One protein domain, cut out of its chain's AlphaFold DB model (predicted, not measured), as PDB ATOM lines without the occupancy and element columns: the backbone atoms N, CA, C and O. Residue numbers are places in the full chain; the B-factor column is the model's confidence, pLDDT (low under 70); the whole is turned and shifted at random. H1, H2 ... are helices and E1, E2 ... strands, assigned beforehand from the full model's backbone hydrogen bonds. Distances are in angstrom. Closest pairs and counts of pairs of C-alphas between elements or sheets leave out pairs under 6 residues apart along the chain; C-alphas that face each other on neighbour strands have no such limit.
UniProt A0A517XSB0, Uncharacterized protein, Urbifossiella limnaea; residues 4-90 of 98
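This is residues 4 to 90 of the 98 residues of an uncharacterized protein of Urbifossiella limnaea (UniProt A0A517XSB0). A small twisted sheet of four strands has the short helix H3 crossing one face; H1 starts beside the sheet with residues 10 to 13 and leads away from it, and the chain folds back through H2, which grazes the sheet. H1 and the loop after it make one end of the long axis, with the sheet and H3 towards the other. The printed part has 87 residues, with three named helices and four named strands in the order E1 H1 H2 E2 H3 E3 E4; the mixed sheet runs E2 E1 E3 E4, and the class is mixed, helices and strands. It is only just compact, close to loose, with a radius of gyration of the C-alphas of 14.3 A, and elongated, spanning 45 by 26 by 20 A.

Find C-alpha 4 at (384.963, 345.361, 413.210), where strand E1, residues 4 to 7, begins. Helix H1, residues 10 to 24, then runs 21.0 A to C-alpha 24 at (369.692, 364.897, 400.684). Next come helix H2, residues 33 to 40, 10.3 A, and strand E2, residues 45 to 49, 13.2 A. Helix H3, residues 59 to 67, is 10.9 A long. Strand E3, residues 74 to 77, and strand E4, residues 85 to 88, follow; E4 ends at C-alpha 88, (393.178, 342.241, 409.490).

Start at E1, an inner strand. It is parallel to E2 at 29 degrees, with N 5 and O 46 2.8 A apart, and parallel to E3 at 6 degrees, with N 4 and O 74 2.7 A apart. E3 and E4 form an antiparallel hairpin at 157 degrees; look for N 77 and O 85, 2.7 A apart. E1, H1 H2, E2 is a strand-helix-strand unit, two parallel neighbour strands with helices between, and its crossover is right-handed. E2, H3, E3 is a split unit, with E1 between its strands, also right-handed. H3 is on the sheet at a height over the sheet of 9.7 A, over E1 and, only just, E3 with 3 of its C-alphas; it runs across the strands, at 71 degrees to E1 on the local plane. H1 is only just on the sheet, with 5 pairs of C-alphas within 10 A, and only grazes it with residues 10 to 13. H2 only grazes the sheet with residues 34 to 40. H1 and H2 touch, about perpendicular at 75 degrees, their closest C-alphas being those of Asp 14 and Trp 33, 5.4 A apart. H3 is apart from both. In H1, H2 and H3 every O i to N i+4 pair is within hydrogen-bond range.

Look at Gly 27 and Gly 90 for the two C-alphas farthest apart, 45.6 A. The printed part has no cut, and no link is long. The mean pLDDT of the printed part is 79.6; residues 55 to 57, 80 to 82 and 90 are under 70.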
ATOM      1  N   PHE A   4     384.987 344.293 412.225       85.56
ATOM      2  CA  PHE A   4     384.963 345.361 413.210       85.56
ATOM      3  C   PHE A   4     385.112 346.703 412.500       85.56
ATOM      4  O   PHE A   4     386.153 347.002 411.923       85.56
ATOM      5  N   TYR A   5     384.067 347.517 412.522       84.62
ATOM      6  CA  TYR A   5     384.107 348.893 412.054       84.62
ATOM      7  C   TYR A   5     384.472 349.795 413.219       84.62
ATOM      8  O   TYR A   5     383.683 349.968 414.145       84.62
ATOM      9  N   ILE A   6     385.661 350.377 413.149       85.00
ATOM     10  CA  ILE A   6     386.093 351.389 414.095       85.00
ATOM     11  C   ILE A   6     385.603 352.724 413.591       85.00
ATOM     12  O   ILE A   6     385.986 353.191 412.517       85.00
ATOM     13  N   LEU A   7     384.719 353.313 414.367       85.25
ATOM     14  CA  LEU A   7     384.041 354.530 414.001       85.25
ATOM     15  C   LEU A   7     384.696 355.726 414.692       85.25
ATOM     16  O   LEU A   7     385.247 355.579 415.781       85.25
ATOM     17  N   PRO A   8     384.615 356.921 414.096       81.50
ATOM     18  CA  PRO A   8     384.933 358.171 414.775       81.50
ATOM     19  C   PRO A   8     384.103 358.359 416.060       81.50
ATOM     20  O   PRO A   8     383.143 357.615 416.283       81.50
ATOM     21  N   PRO A   9     384.417 359.380 416.877       82.00
ATOM     22  CA  PRO A   9     383.595 359.743 418.023       82.00
ATOM     23  C   PRO A   9     382.113 359.872 417.661       82.00
ATOM     24  O   PRO A   9     381.784 360.436 416.609       82.00
ATOM     25  N   ARG A  10     381.217 359.377 418.526       80.56
ATOM     26  CA  ARG A  10     379.766 359.317 418.237       80.56
ATOM     27  C   ARG A  10     379.201 360.687 417.875       80.56
ATOM     28  O   ARG A  10     378.487 360.807 416.885       80.56
ATOM     29  N   ALA A  11     379.613 361.722 418.606       81.44
ATOM     30  CA  ALA A  11     379.196 363.101 418.352       81.44
ATOM     31  C   ALA A  11     379.527 363.559 416.923       81.44
ATOM     32  O   ALA A  11     378.719 364.199 416.256       81.44
ATOM     33  N   CYS A  12     380.700 363.183 416.415       83.38
ATOM     34  CA  CYS A  12     381.098 363.563 415.071       83.38
ATOM     35  C   CYS A  12     380.366 362.755 413.986       83.38
ATOM     36  O   CYS A  12     380.141 363.268 412.890       83.38
ATOM     37  N   LEU A  13     379.996 361.500 414.269       82.75
ATOM     38  CA  LEU A  13     379.132 360.713 413.388       82.75
ATOM     39  C   LEU A  13     377.724 361.301 413.313       82.75
ATOM     40  O   LEU A  13     377.201 361.432 412.209       82.75
ATOM     41  N   ASP A  14     377.140 361.682 414.450       84.81
ATOM     42  CA  ASP A  14     375.833 362.342 414.504       84.81
ATOM     43  C   ASP A  14     375.831 363.621 413.657       84.81
ATOM     44  O   ASP A  14     374.966 363.791 412.794       84.81
ATOM     45  N   ASP A  15     376.849 364.469 413.819       86.31
ATOM     46  CA  ASP A  15     377.003 365.691 413.025       86.31
ATOM     47  C   ASP A  15     377.153 365.394 411.524       86.31
ATOM     48  O   ASP A  15     376.541 366.061 410.685       86.31
ATOM     49  N   ALA A  16     377.936 364.377 411.152       84.00
ATOM     50  CA  ALA A  16     378.138 364.003 409.753       84.00
ATOM     51  C   ALA A  16     376.872 363.422 409.110       84.00
ATOM     52  O   ALA A  16     376.535 363.776 407.976       84.00
ATOM     53  N   VAL A  17     376.148 362.565 409.834       84.31
ATOM     54  CA  VAL A  17     374.850 362.018 409.419       84.31
ATOM     55  C   VAL A  17     373.846 363.149 409.239       84.31
ATOM     56  O   VAL A  17     373.174 363.207 408.206       84.31
ATOM     57  N   ALA A  18     373.781 364.081 410.189       86.56
ATOM     58  CA  ALA A  18     372.898 365.233 410.112       86.56
ATOM     59  C   ALA A  18     373.235 366.141 408.927       86.56
ATOM     60  O   ALA A  18     372.339 366.530 408.175       86.56
ATOM     61  N   ALA A  19     374.516 366.419 408.694       86.75
ATOM     62  CA  ALA A  19     374.962 367.213 407.556       86.75
ATOM     63  C   ALA A  19     374.670 366.528 406.210       86.75
ATOM     64  O   ALA A  19     374.301 367.193 405.240       86.75
ATOM     65  N   PHE A  20     374.831 365.204 406.125       84.06
ATOM     66  CA  PHE A  20     374.557 364.433 404.913       84.06
ATOM     67  C   PHE A  20     373.057 364.351 404.614       84.06
ATOM     68  O   PHE A  20     372.629 364.649 403.497       84.06
ATOM     69  N   LEU A  21     372.242 364.020 405.615       85.12
ATOM     70  CA  LEU A  21     370.789 363.971 405.472       85.12
ATOM     71  C   LEU A  21     370.193 365.352 405.229       85.12
ATOM     72  O   LEU A  21     369.301 365.466 404.402       85.12
ATOM     73  N   GLY A  22     370.728 366.407 405.842       86.12
ATOM     74  CA  GLY A  22     370.306 367.779 405.556       86.12
ATOM     75  C   GLY A  22     370.530 368.187 404.095       86.12
ATOM     76  O   GLY A  22     369.755 368.975 403.557       86.12
ATOM     77  N   LYS A  23     371.548 367.623 403.427       85.69
ATOM     78  CA  LYS A  23     371.793 367.834 401.989       85.69
ATOM     79  C   LYS A  23     370.857 367.020 401.099       85.69
ATOM     80  O   LYS A  23     370.454 367.511 400.050       85.69
ATOM     81  N   LEU A  24     370.545 365.783 401.483       84.06
ATOM     82  CA  LEU A  24     369.692 364.897 400.684       84.06
ATOM     83  C   LEU A  24     368.195 365.156 400.883       84.06
ATOM     84  O   LEU A  24     367.422 365.077 399.934       84.06
ATOM     85  N   LEU A  25     367.792 365.433 402.119       83.56
ATOM     86  CA  LEU A  25     366.412 365.522 402.585       83.56
ATOM     87  C   LEU A  25     366.240 366.778 403.455       83.56
ATOM     88  O   LEU A  25     366.073 366.683 404.677       83.56
ATOM     89  N   PRO A  26     366.289 367.975 402.848       80.44
ATOM     90  CA  PRO A  26     366.114 369.216 403.587       80.44
ATOM     91  C   PRO A  26     364.750 369.235 404.291       80.44
ATOM     92  O   PRO A  26     363.710 369.020 403.670       80.44
ATOM     93  N   GLY A  27     364.762 369.501 405.598       79.44
ATOM     94  CA  GLY A  27     363.554 369.612 406.423       79.44
ATOM     95  C   GLY A  27     363.165 368.355 407.204       79.44
ATOM     96  O   GLY A  27     362.229 368.426 407.998       79.44
ATOM     97  N   LEU A  28     363.879 367.232 407.046       80.50
ATOM     98  CA  LEU A  28     363.714 366.075 407.927       80.50
ATOM     99  C   LEU A  28     364.738 366.089 409.074       80.50
ATOM    100  O   LEU A  28     365.904 366.420 408.849       80.50
ATOM    101  N   PRO A  29     364.331 365.717 410.303       79.19
ATOM    102  CA  PRO A  29     365.268 365.544 411.403       79.19
ATOM    103  C   PRO A  29     366.180 364.348 411.119       79.19
ATOM    104  O   PRO A  29     365.718 363.279 410.713       79.19
ATOM    105  N   ALA A  30     367.477 364.524 411.351       80.44
ATOM    106  CA  ALA A  30     368.428 363.432 411.241       80.44
ATOM    107  C   ALA A  30     368.233 362.439 412.405       80.44
ATOM    108  O   ALA A  30     368.071 362.871 413.549       80.44
ATOM    109  N   PRO A  31     368.218 361.121 412.145       82.06
ATOM    110  CA  PRO A  31     368.262 360.121 413.196       82.06
ATOM    111  C   PRO A  31     369.646 360.117 413.852       82.06
ATOM    112  O   PRO A  31     370.643 360.427 413.200       82.06
ATOM    113  N   SER A  32     369.703 359.718 415.123       83.00
ATOM    114  CA  SER A  32     370.977 359.473 415.796       83.00
ATOM    115  C   SER A  32     371.725 358.306 415.154       83.00
ATOM    116  O   SER A  32     371.119 357.368 414.617       83.00
ATOM    117  N   TRP A  33     373.049 358.342 415.259       82.88
ATOM    118  CA  TRP A  33     373.941 357.275 414.842       82.88
ATOM    119  C   TRP A  33     373.555 355.939 415.480       82.88
ATOM    120  O   TRP A  33     373.505 354.939 414.774       82.88
ATOM    121  N   ASP A  34     373.191 355.919 416.765       80.94
ATOM    122  CA  ASP A  34     372.782 354.685 417.450       80.94
ATOM    123  C   ASP A  34     371.585 354.008 416.761       80.94
ATOM    124  O   ASP A  34     371.604 352.805 416.515       80.94
ATOM    125  N   ARG A  35     370.577 354.783 416.327       83.50
ATOM    126  CA  ARG A  35     369.437 354.229 415.573       83.50
ATOM    127  C   ARG A  35     369.832 353.689 414.203       83.50
ATOM    128  O   ARG A  35     369.210 352.747 413.715       83.50
ATOM    129  N   LEU A  36     370.813 354.309 413.553       81.19
ATOM    130  CA  LEU A  36     371.354 353.812 412.290       81.19
ATOM    131  C   LEU A  36     372.160 352.529 412.510       81.19
ATOM    132  O   LEU A  36     371.989 351.575 411.753       81.19
ATOM    133  N   ALA A  37     372.991 352.491 413.549       81.44
ATOM    134  CA  ALA A  37     373.798 351.338 413.920       81.44
ATOM    135  C   ALA A  37     372.920 350.122 414.241       81.44
ATOM    136  O   ALA A  37     373.197 349.037 413.731       81.44
ATOM    137  N   ASP A  38     371.813 350.311 414.963       82.25
ATOM    138  CA  ASP A  38     370.824 349.258 415.221       82.25
ATOM    139  C   ASP A  38     370.266 348.656 413.922       82.25
ATOM    140  O   ASP A  38     370.128 347.440 413.797       82.25
ATOM    141  N   GLY A  39     369.981 349.493 412.917       82.38
ATOM    142  CA  GLY A  39     369.488 349.041 411.611       82.38
ATOM    143  C   GLY A  39     370.558 348.390 410.725       82.38
ATOM    144  O   GLY A  39     370.238 347.581 409.851       82.38
ATOM    145  N   LEU A  40     371.828 348.740 410.931       81.00
ATOM    146  CA  LEU A  40     372.979 348.176 410.219       81.00
ATOM    147  C   LEU A  40     373.557 346.937 410.911       81.00
ATOM    148  O   LEU A  40     374.362 346.230 410.298       81.00
ATOM    149  N   GLY A  41     373.153 346.676 412.156       77.94
ATOM    150  CA  GLY A  41     373.573 345.537 412.955       77.94
ATOM    151  C   GLY A  41     373.344 344.230 412.206       77.94
ATOM    152  O   GLY A  41     372.226 343.881 411.827       77.94
ATOM    153  N   ARG A  42     374.430 343.499 411.957       80.69
ATOM    154  CA  ARG A  42     374.405 342.198 411.286       80.69
ATOM    155  C   ARG A  42     375.265 341.215 412.068       80.69
ATOM    156  O   ARG A  42     376.286 341.619 412.619       80.69
ATOM    157  N   PRO A  43     374.898 339.924 412.098       77.56
ATOM    158  CA  PRO A  43     375.742 338.916 412.720       77.56
ATOM    159  C   PRO A  43     377.120 338.907 412.045       77.56
ATOM    160  O   PRO A  43     377.220 338.818 410.821       77.56
ATOM    161  N   GLY A  44     378.175 339.041 412.851       79.25
ATOM    162  CA  GLY A  44     379.554 339.157 412.375       79.25
ATOM    163  C   GLY A  44     379.982 340.568 411.961       79.25
ATOM    164  O   GLY A  44     381.065 340.706 411.401       79.25
ATOM    165  N   VAL A  45     379.178 341.607 412.216       84.75
ATOM    166  CA  VAL A  45     379.560 343.016 412.032       84.75
ATOM    167  C   VAL A  45     379.423 343.753 413.357       84.75
ATOM    168  O   VAL A  45     378.346 343.778 413.947       84.75
ATOM    169  N   TYR A  46     380.507 344.379 413.798       83.56
ATOM    170  CA  TYR A  46     380.577 345.088 415.071       83.56
ATOM    171  C   TYR A  46     380.976 346.536 414.830       83.56
ATOM    172  O   TYR A  46     381.961 346.803 414.149       83.56
ATOM    173  N   PHE A  47     380.205 347.468 415.381       85.00
ATOM    174  CA  PHE A  47     380.469 348.900 415.307       85.00
ATOM    175  C   PHE A  47     381.060 349.354 416.636       85.00
ATOM    176  O   PHE A  47     380.375 349.310 417.652       85.00
ATOM    177  N   VAL A  48     382.322 349.776 416.626       84.62
ATOM    178  CA  VAL A  48     383.051 350.184 417.829       84.62
ATOM    179  C   VAL A  48     383.430 351.660 417.691       84.62
ATOM    180  O   VAL A  48     384.275 351.996 416.858       84.62
ATOM    181  N   PRO A  49     382.794 352.570 418.447       83.00
ATOM    182  CA  PRO A  49     383.183 353.974 418.479       83.00
ATOM    183  C   PRO A  49     384.589 354.142 419.050       83.00
ATOM    184  O   PRO A  49     384.962 353.458 420.002       83.00
ATOM    185  N   ARG A  50     385.351 355.108 418.531       79.38
ATOM    186  CA  ARG A  50     386.685 355.418 419.059       79.38
ATOM    187  C   ARG A  50     386.649 355.849 420.527       79.38
ATOM    188  O   ARG A  50     387.601 355.573 421.237       79.38
ATOM    189  N   ASP A  51     385.546 356.455 420.968       80.44
ATOM    190  CA  ASP A  51     385.332 356.870 422.363       80.44
ATOM    191  C   ASP A  51     385.296 355.688 423.352       80.44
ATOM    192  O   ASP A  51     385.466 355.884 424.552       80.44
ATOM    193  N   GLU A  52     385.046 354.466 422.870       76.75
ATOM    194  CA  GLU A  52     385.020 353.247 423.690       76.75
ATOM    195  C   GLU A  52     386.363 352.507 423.696       76.75
ATOM    196  O   GLU A  52     386.546 351.567 424.472       76.75
ATOM    197  N   LEU A  53     387.307 352.909 422.840       75.56
ATOM    198  CA  LEU A  53     388.625 352.292 422.759       75.56
ATOM    199  C   LEU A  53     389.613 353.031 423.672       75.56
ATOM    200  O   LEU A  53     389.655 354.259 423.658       75.56
ATOM    201  N   PRO A  54     390.443 352.310 424.443       72.56
ATOM    202  CA  PRO A  54     391.465 352.933 425.270       72.56
ATOM    203  C   PRO A  54     392.537 353.626 424.414       72.56
ATOM    204  O   PRO A  54     393.181 353.005 423.565       72.56
ATOM    205  N   ASP A  55     392.768 354.912 424.687       62.94
ATOM    206  CA  ASP A  55     393.836 355.720 424.089       62.94
ATOM    207  C   ASP A  55     395.212 355.290 424.638       62.94
ATOM    208  O   ASP A  55     395.790 355.931 425.516       62.94
ATOM    209  N   GLY A  56     395.749 354.167 424.166       59.69
ATOM    210  CA  GLY A  56     397.074 353.703 424.598       59.69
ATOM    211  C   GLY A  56     397.431 352.271 424.220       59.69
ATOM    212  O   GLY A  56     398.614 351.933 424.213       59.69
ATOM    213  N   GLU A  57     396.444 351.451 423.868       68.25
ATOM    214  CA  GLU A  57     396.656 350.080 423.400       68.25
ATOM    215  C   GLU A  57     396.607 349.999 421.875       68.25
ATOM    216  O   GLU A  57     396.033 350.856 421.192       68.25
ATOM    217  N   SER A  58     397.212 348.950 421.314       72.62
ATOM    218  CA  SER A  58     396.999 348.673 419.901       72.62
ATOM    219  C   SER A  58     395.526 348.317 419.683       72.62
ATOM    220  O   SER A  58     394.927 347.577 420.460       72.62
ATOM    221  N   LEU A  59     394.922 348.831 418.607       75.00
ATOM    222  CA  LEU A  59     393.508 348.576 418.293       75.00
ATOM    223  C   LEU A  59     393.176 347.072 418.290       75.00
ATOM    224  O   LEU A  59     392.071 346.677 418.637       75.00
ATOM    225  N   ALA A  60     394.139 346.236 417.891       72.75
ATOM    226  CA  ALA A  60     394.007 344.785 417.887       72.75
ATOM    227  C   ALA A  60     393.883 344.201 419.304       72.75
ATOM    228  O   ALA A  60     393.055 343.322 419.513       72.75
ATOM    229  N   GLU A  61     394.667 344.691 420.268       74.81
ATOM    230  CA  GLU A  61     394.595 344.268 421.674       74.81
ATOM    231  C   GLU A  61     393.303 344.752 422.331       74.81
ATOM    232  O   GLU A  61     392.611 343.954 422.961       74.81
ATOM    233  N   ALA A  62     392.913 346.006 422.087       79.88
ATOM    234  CA  ALA A  62     391.657 346.555 422.588       79.88
ATOM    235  C   ALA A  62     390.435 345.784 422.050       79.88
ATOM    236  O   ALA A  62     389.505 345.469 422.795       79.88
ATOM    237  N   LEU A  63     390.444 345.421 420.761       80.12
ATOM    238  CA  LEU A  63     389.392 344.609 420.146       80.12
ATOM    239  C   LEU A  63     389.411 343.154 420.635       80.12
ATOM    240  O   LEU A  63     388.352 342.586 420.892       80.12
ATOM    241  N   ALA A  64     390.586 342.543 420.792       79.62
ATOM    242  CA  ALA A  64     390.699 341.178 421.301       79.62
ATOM    243  C   ALA A  64     390.245 341.080 422.768       79.62
ATOM    244  O   ALA A  64     389.476 340.187 423.118       79.62
ATOM    245  N   GLY A  65     390.671 342.024 423.612       73.06
ATOM    246  CA  GLY A  65     390.364 342.052 425.042       73.06
ATOM    247  C   GLY A  65     388.941 342.506 425.371       73.06
ATOM    248  O   GLY A  65     388.331 341.961 426.289       73.06
ATOM    249  N   GLY A  66     388.398 343.478 424.630       72.69
ATOM    250  CA  GLY A  66     387.069 344.046 424.890       72.69
ATOM    251  C   GLY A  66     385.934 343.417 424.082       72.69
ATOM    252  O   GLY A  66     384.810 343.323 424.569       72.69
ATOM    253  N   PHE A  67     386.222 342.965 422.860       75.00
ATOM    254  CA  PHE A  67     385.205 342.534 421.893       75.00
ATOM    255  C   PHE A  67     385.395 341.092 421.401       75.00
ATOM    256  O   PHE A  67     384.573 340.602 420.628       75.00
ATOM    257  N   GLY A  68     386.443 340.399 421.860       75.12
ATOM    258  CA  GLY A  68     386.721 339.011 421.491       75.12
ATOM    259  C   GLY A  68     387.170 338.839 420.040       75.12
ATOM    260  O   GLY A  68     386.912 337.793 419.451       75.12
ATOM    261  N   ALA A  69     387.794 339.861 419.447       77.56
ATOM    262  CA  ALA A  69     388.336 339.755 418.097       77.56
ATOM    263  C   ALA A  69     389.428 338.676 418.017       77.56
ATOM    264  O   ALA A  69     390.361 338.656 418.825       77.56
ATOM    265  N   GLU A  70     389.332 337.806 417.015       77.06
ATOM    266  CA  GLU A  70     390.299 336.741 416.767       77.06
ATOM    267  C   GLU A  70     391.265 337.109 415.632       77.06
ATOM    268  O   GLU A  70     391.008 337.963 414.777       77.06
ATOM    269  N   PHE A  71     392.411 336.427 415.603       74.38
ATOM    270  CA  PHE A  71     393.373 336.531 414.506       74.38
ATOM    271  C   PHE A  71     392.694 336.148 413.178       74.38
ATOM    272  O   PHE A  71     392.155 335.051 413.041       74.38
ATOM    273  N   GLY A  72     392.736 337.037 412.185       76.19
ATOM    274  CA  GLY A  72     392.038 336.864 410.907       76.19
ATOM    275  C   GLY A  72     390.727 337.646 410.768       76.19
ATOM    276  O   GLY A  72     390.163 337.672 409.671       76.19
ATOM    277  N   ASP A  73     390.257 338.326 411.816       82.81
ATOM    278  CA  ASP A  73     389.098 339.212 411.714       82.81
ATOM    279  C   ASP A  73     389.437 340.535 411.024       82.81
ATOM    280  O   ASP A  73     390.550 341.061 411.115       82.81
ATOM    281  N   ARG A  74     388.467 341.084 410.291       84.25
ATOM    282  CA  ARG A  74     388.662 342.296 409.495       84.25
ATOM    283  C   ARG A  74     388.368 343.523 410.340       84.25
ATOM    284  O   ARG A  74     387.300 343.610 410.926       84.25
ATOM    285  N   VAL A  75     389.259 344.503 410.328       84.75
ATOM    286  CA  VAL A  75     389.065 345.796 410.985       84.75
ATOM    287  C   VAL A  75     388.999 346.887 409.926       84.75
ATOM    288  O   VAL A  75     389.816 346.919 409.008       84.75
ATOM    289  N   VAL A  76     388.004 347.761 410.015       85.19
ATOM    290  CA  VAL A  76     387.793 348.886 409.102       85.19
ATOM    291  C   VAL A  76     387.678 350.158 409.923       85.19
ATOM    292  O   VAL A  76     386.650 350.425 410.534       85.19
ATOM    293  N   GLU A  77     388.734 350.955 409.927       83.00
ATOM    294  CA  GLU A  77     388.746 352.290 410.504       83.00
ATOM    295  C   GLU A  77     388.089 353.278 409.546       83.00
ATOM    296  O   GLU A  77     388.561 353.520 408.433       83.00
ATOM    297  N   VAL A  78     386.982 353.860 409.985       82.25
ATOM    298  CA  VAL A  78     386.241 354.874 409.247       82.25
ATOM    299  C   VAL A  78     386.744 356.248 409.683       82.25
ATOM    300  O   VAL A  78     386.712 356.593 410.862       82.25
ATOM    301  N   ALA A  79     387.196 357.049 408.721       77.00
ATOM    302  CA  ALA A  79     387.532 358.451 408.935       77.00
ATOM    303  C   ALA A  79     386.368 359.343 408.477       77.00
ATOM    304  O   ALA A  79     385.793 359.109 407.417       77.00
ATOM    305  N   LEU A  80     386.045 360.391 409.244       69.06
ATOM    306  CA  LEU A  80     385.069 361.418 408.825       69.06
ATOM    307  C   LEU A  80     385.559 362.216 407.622       69.06
ATOM    308  O   LEU A  80     384.777 362.655 406.784       69.06
ATOM    309  N   THR A  81     386.870 362.426 407.568       65.50
ATOM    310  CA  THR A  81     387.554 363.197 406.540       65.50
ATOM    311  C   THR A  81     388.748 362.379 406.051       65.50
ATOM    312  O   THR A  81     389.821 362.386 406.646       65.50
ATOM    313  N   GLY A  82     388.553 361.614 404.977       67.06
ATOM    314  CA  GLY A  82     389.606 360.802 404.365       67.06
ATOM    315  C   GLY A  82     389.131 359.422 403.923       67.06
ATOM    316  O   GLY A  82     387.937 359.131 403.919       67.06
ATOM    317  N   ALA A  83     390.082 358.576 403.529       70.12
ATOM    318  CA  ALA A  83     389.802 357.199 403.144       70.12
ATOM    319  C   ALA A  83     389.632 356.313 404.385       70.12
ATOM    320  O   ALA A  83     390.412 356.407 405.335       70.12
ATOM    321  N   ALA A  84     388.640 355.422 404.348       79.38
ATOM    322  CA  ALA A  84     388.541 354.349 405.326       79.38
ATOM    323  C   ALA A  84     389.755 353.419 405.187       79.38
ATOM    324  O   ALA A  84     390.148 353.047 404.077       79.38
ATOM    325  N   ARG A  85     390.358 353.038 406.312       81.38
ATOM    326  CA  ARG A  85     391.517 352.150 406.342       81.38
ATOM    327  C   ARG A  85     391.082 350.773 406.809       81.38
ATOM    328  O   ARG A  85     390.560 350.632 407.904       81.38
ATOM    329  N   ALA A  86     391.314 349.753 405.989       83.38
ATOM    330  CA  ALA A  86     391.001 348.375 406.342       83.38
ATOM    331  C   ALA A  86     392.278 347.564 406.580       83.38
ATOM    332  O   ALA A  86     393.251 347.698 405.838       83.38
ATOM    333  N   TRP A  87     392.261 346.707 407.593       83.06
ATOM    334  CA  TRP A  87     393.329 345.765 407.918       83.06
ATOM    335  C   TRP A  87     392.749 344.508 408.585       83.06
ATOM    336  O   TRP A  87     391.534 344.380 408.729       83.06
ATOM    337  N   VAL A  88     393.592 343.528 408.906       83.44
ATOM    338  CA  VAL A  88     393.178 342.241 409.490       83.44
ATOM    339  C   VAL A  88     393.929 342.027 410.796       83.44
ATOM    340  O   VAL A  88     395.144 342.226 410.832       83.44
ATOM    341  N   VAL A  89     393.228 341.619 411.856       78.50
ATOM    342  CA  VAL A  89     393.825 341.333 413.167       78.50
ATOM    343  C   VAL A  89     394.903 340.270 412.997       78.50
ATOM    344  O   VAL A  89     394.629 339.158 412.546       78.50
ATOM    345  N   GLY A  90     396.146 340.639 413.313       66.75
ATOM    346  CA  GLY A  90     397.285 339.732 413.236       66.75
ATOM    347  C   GLY A  90     397.931 339.551 411.855       66.75
ATOM    348  O   GLY A  90     398.959 338.884 411.728       66.75
TER     349      GLY A  90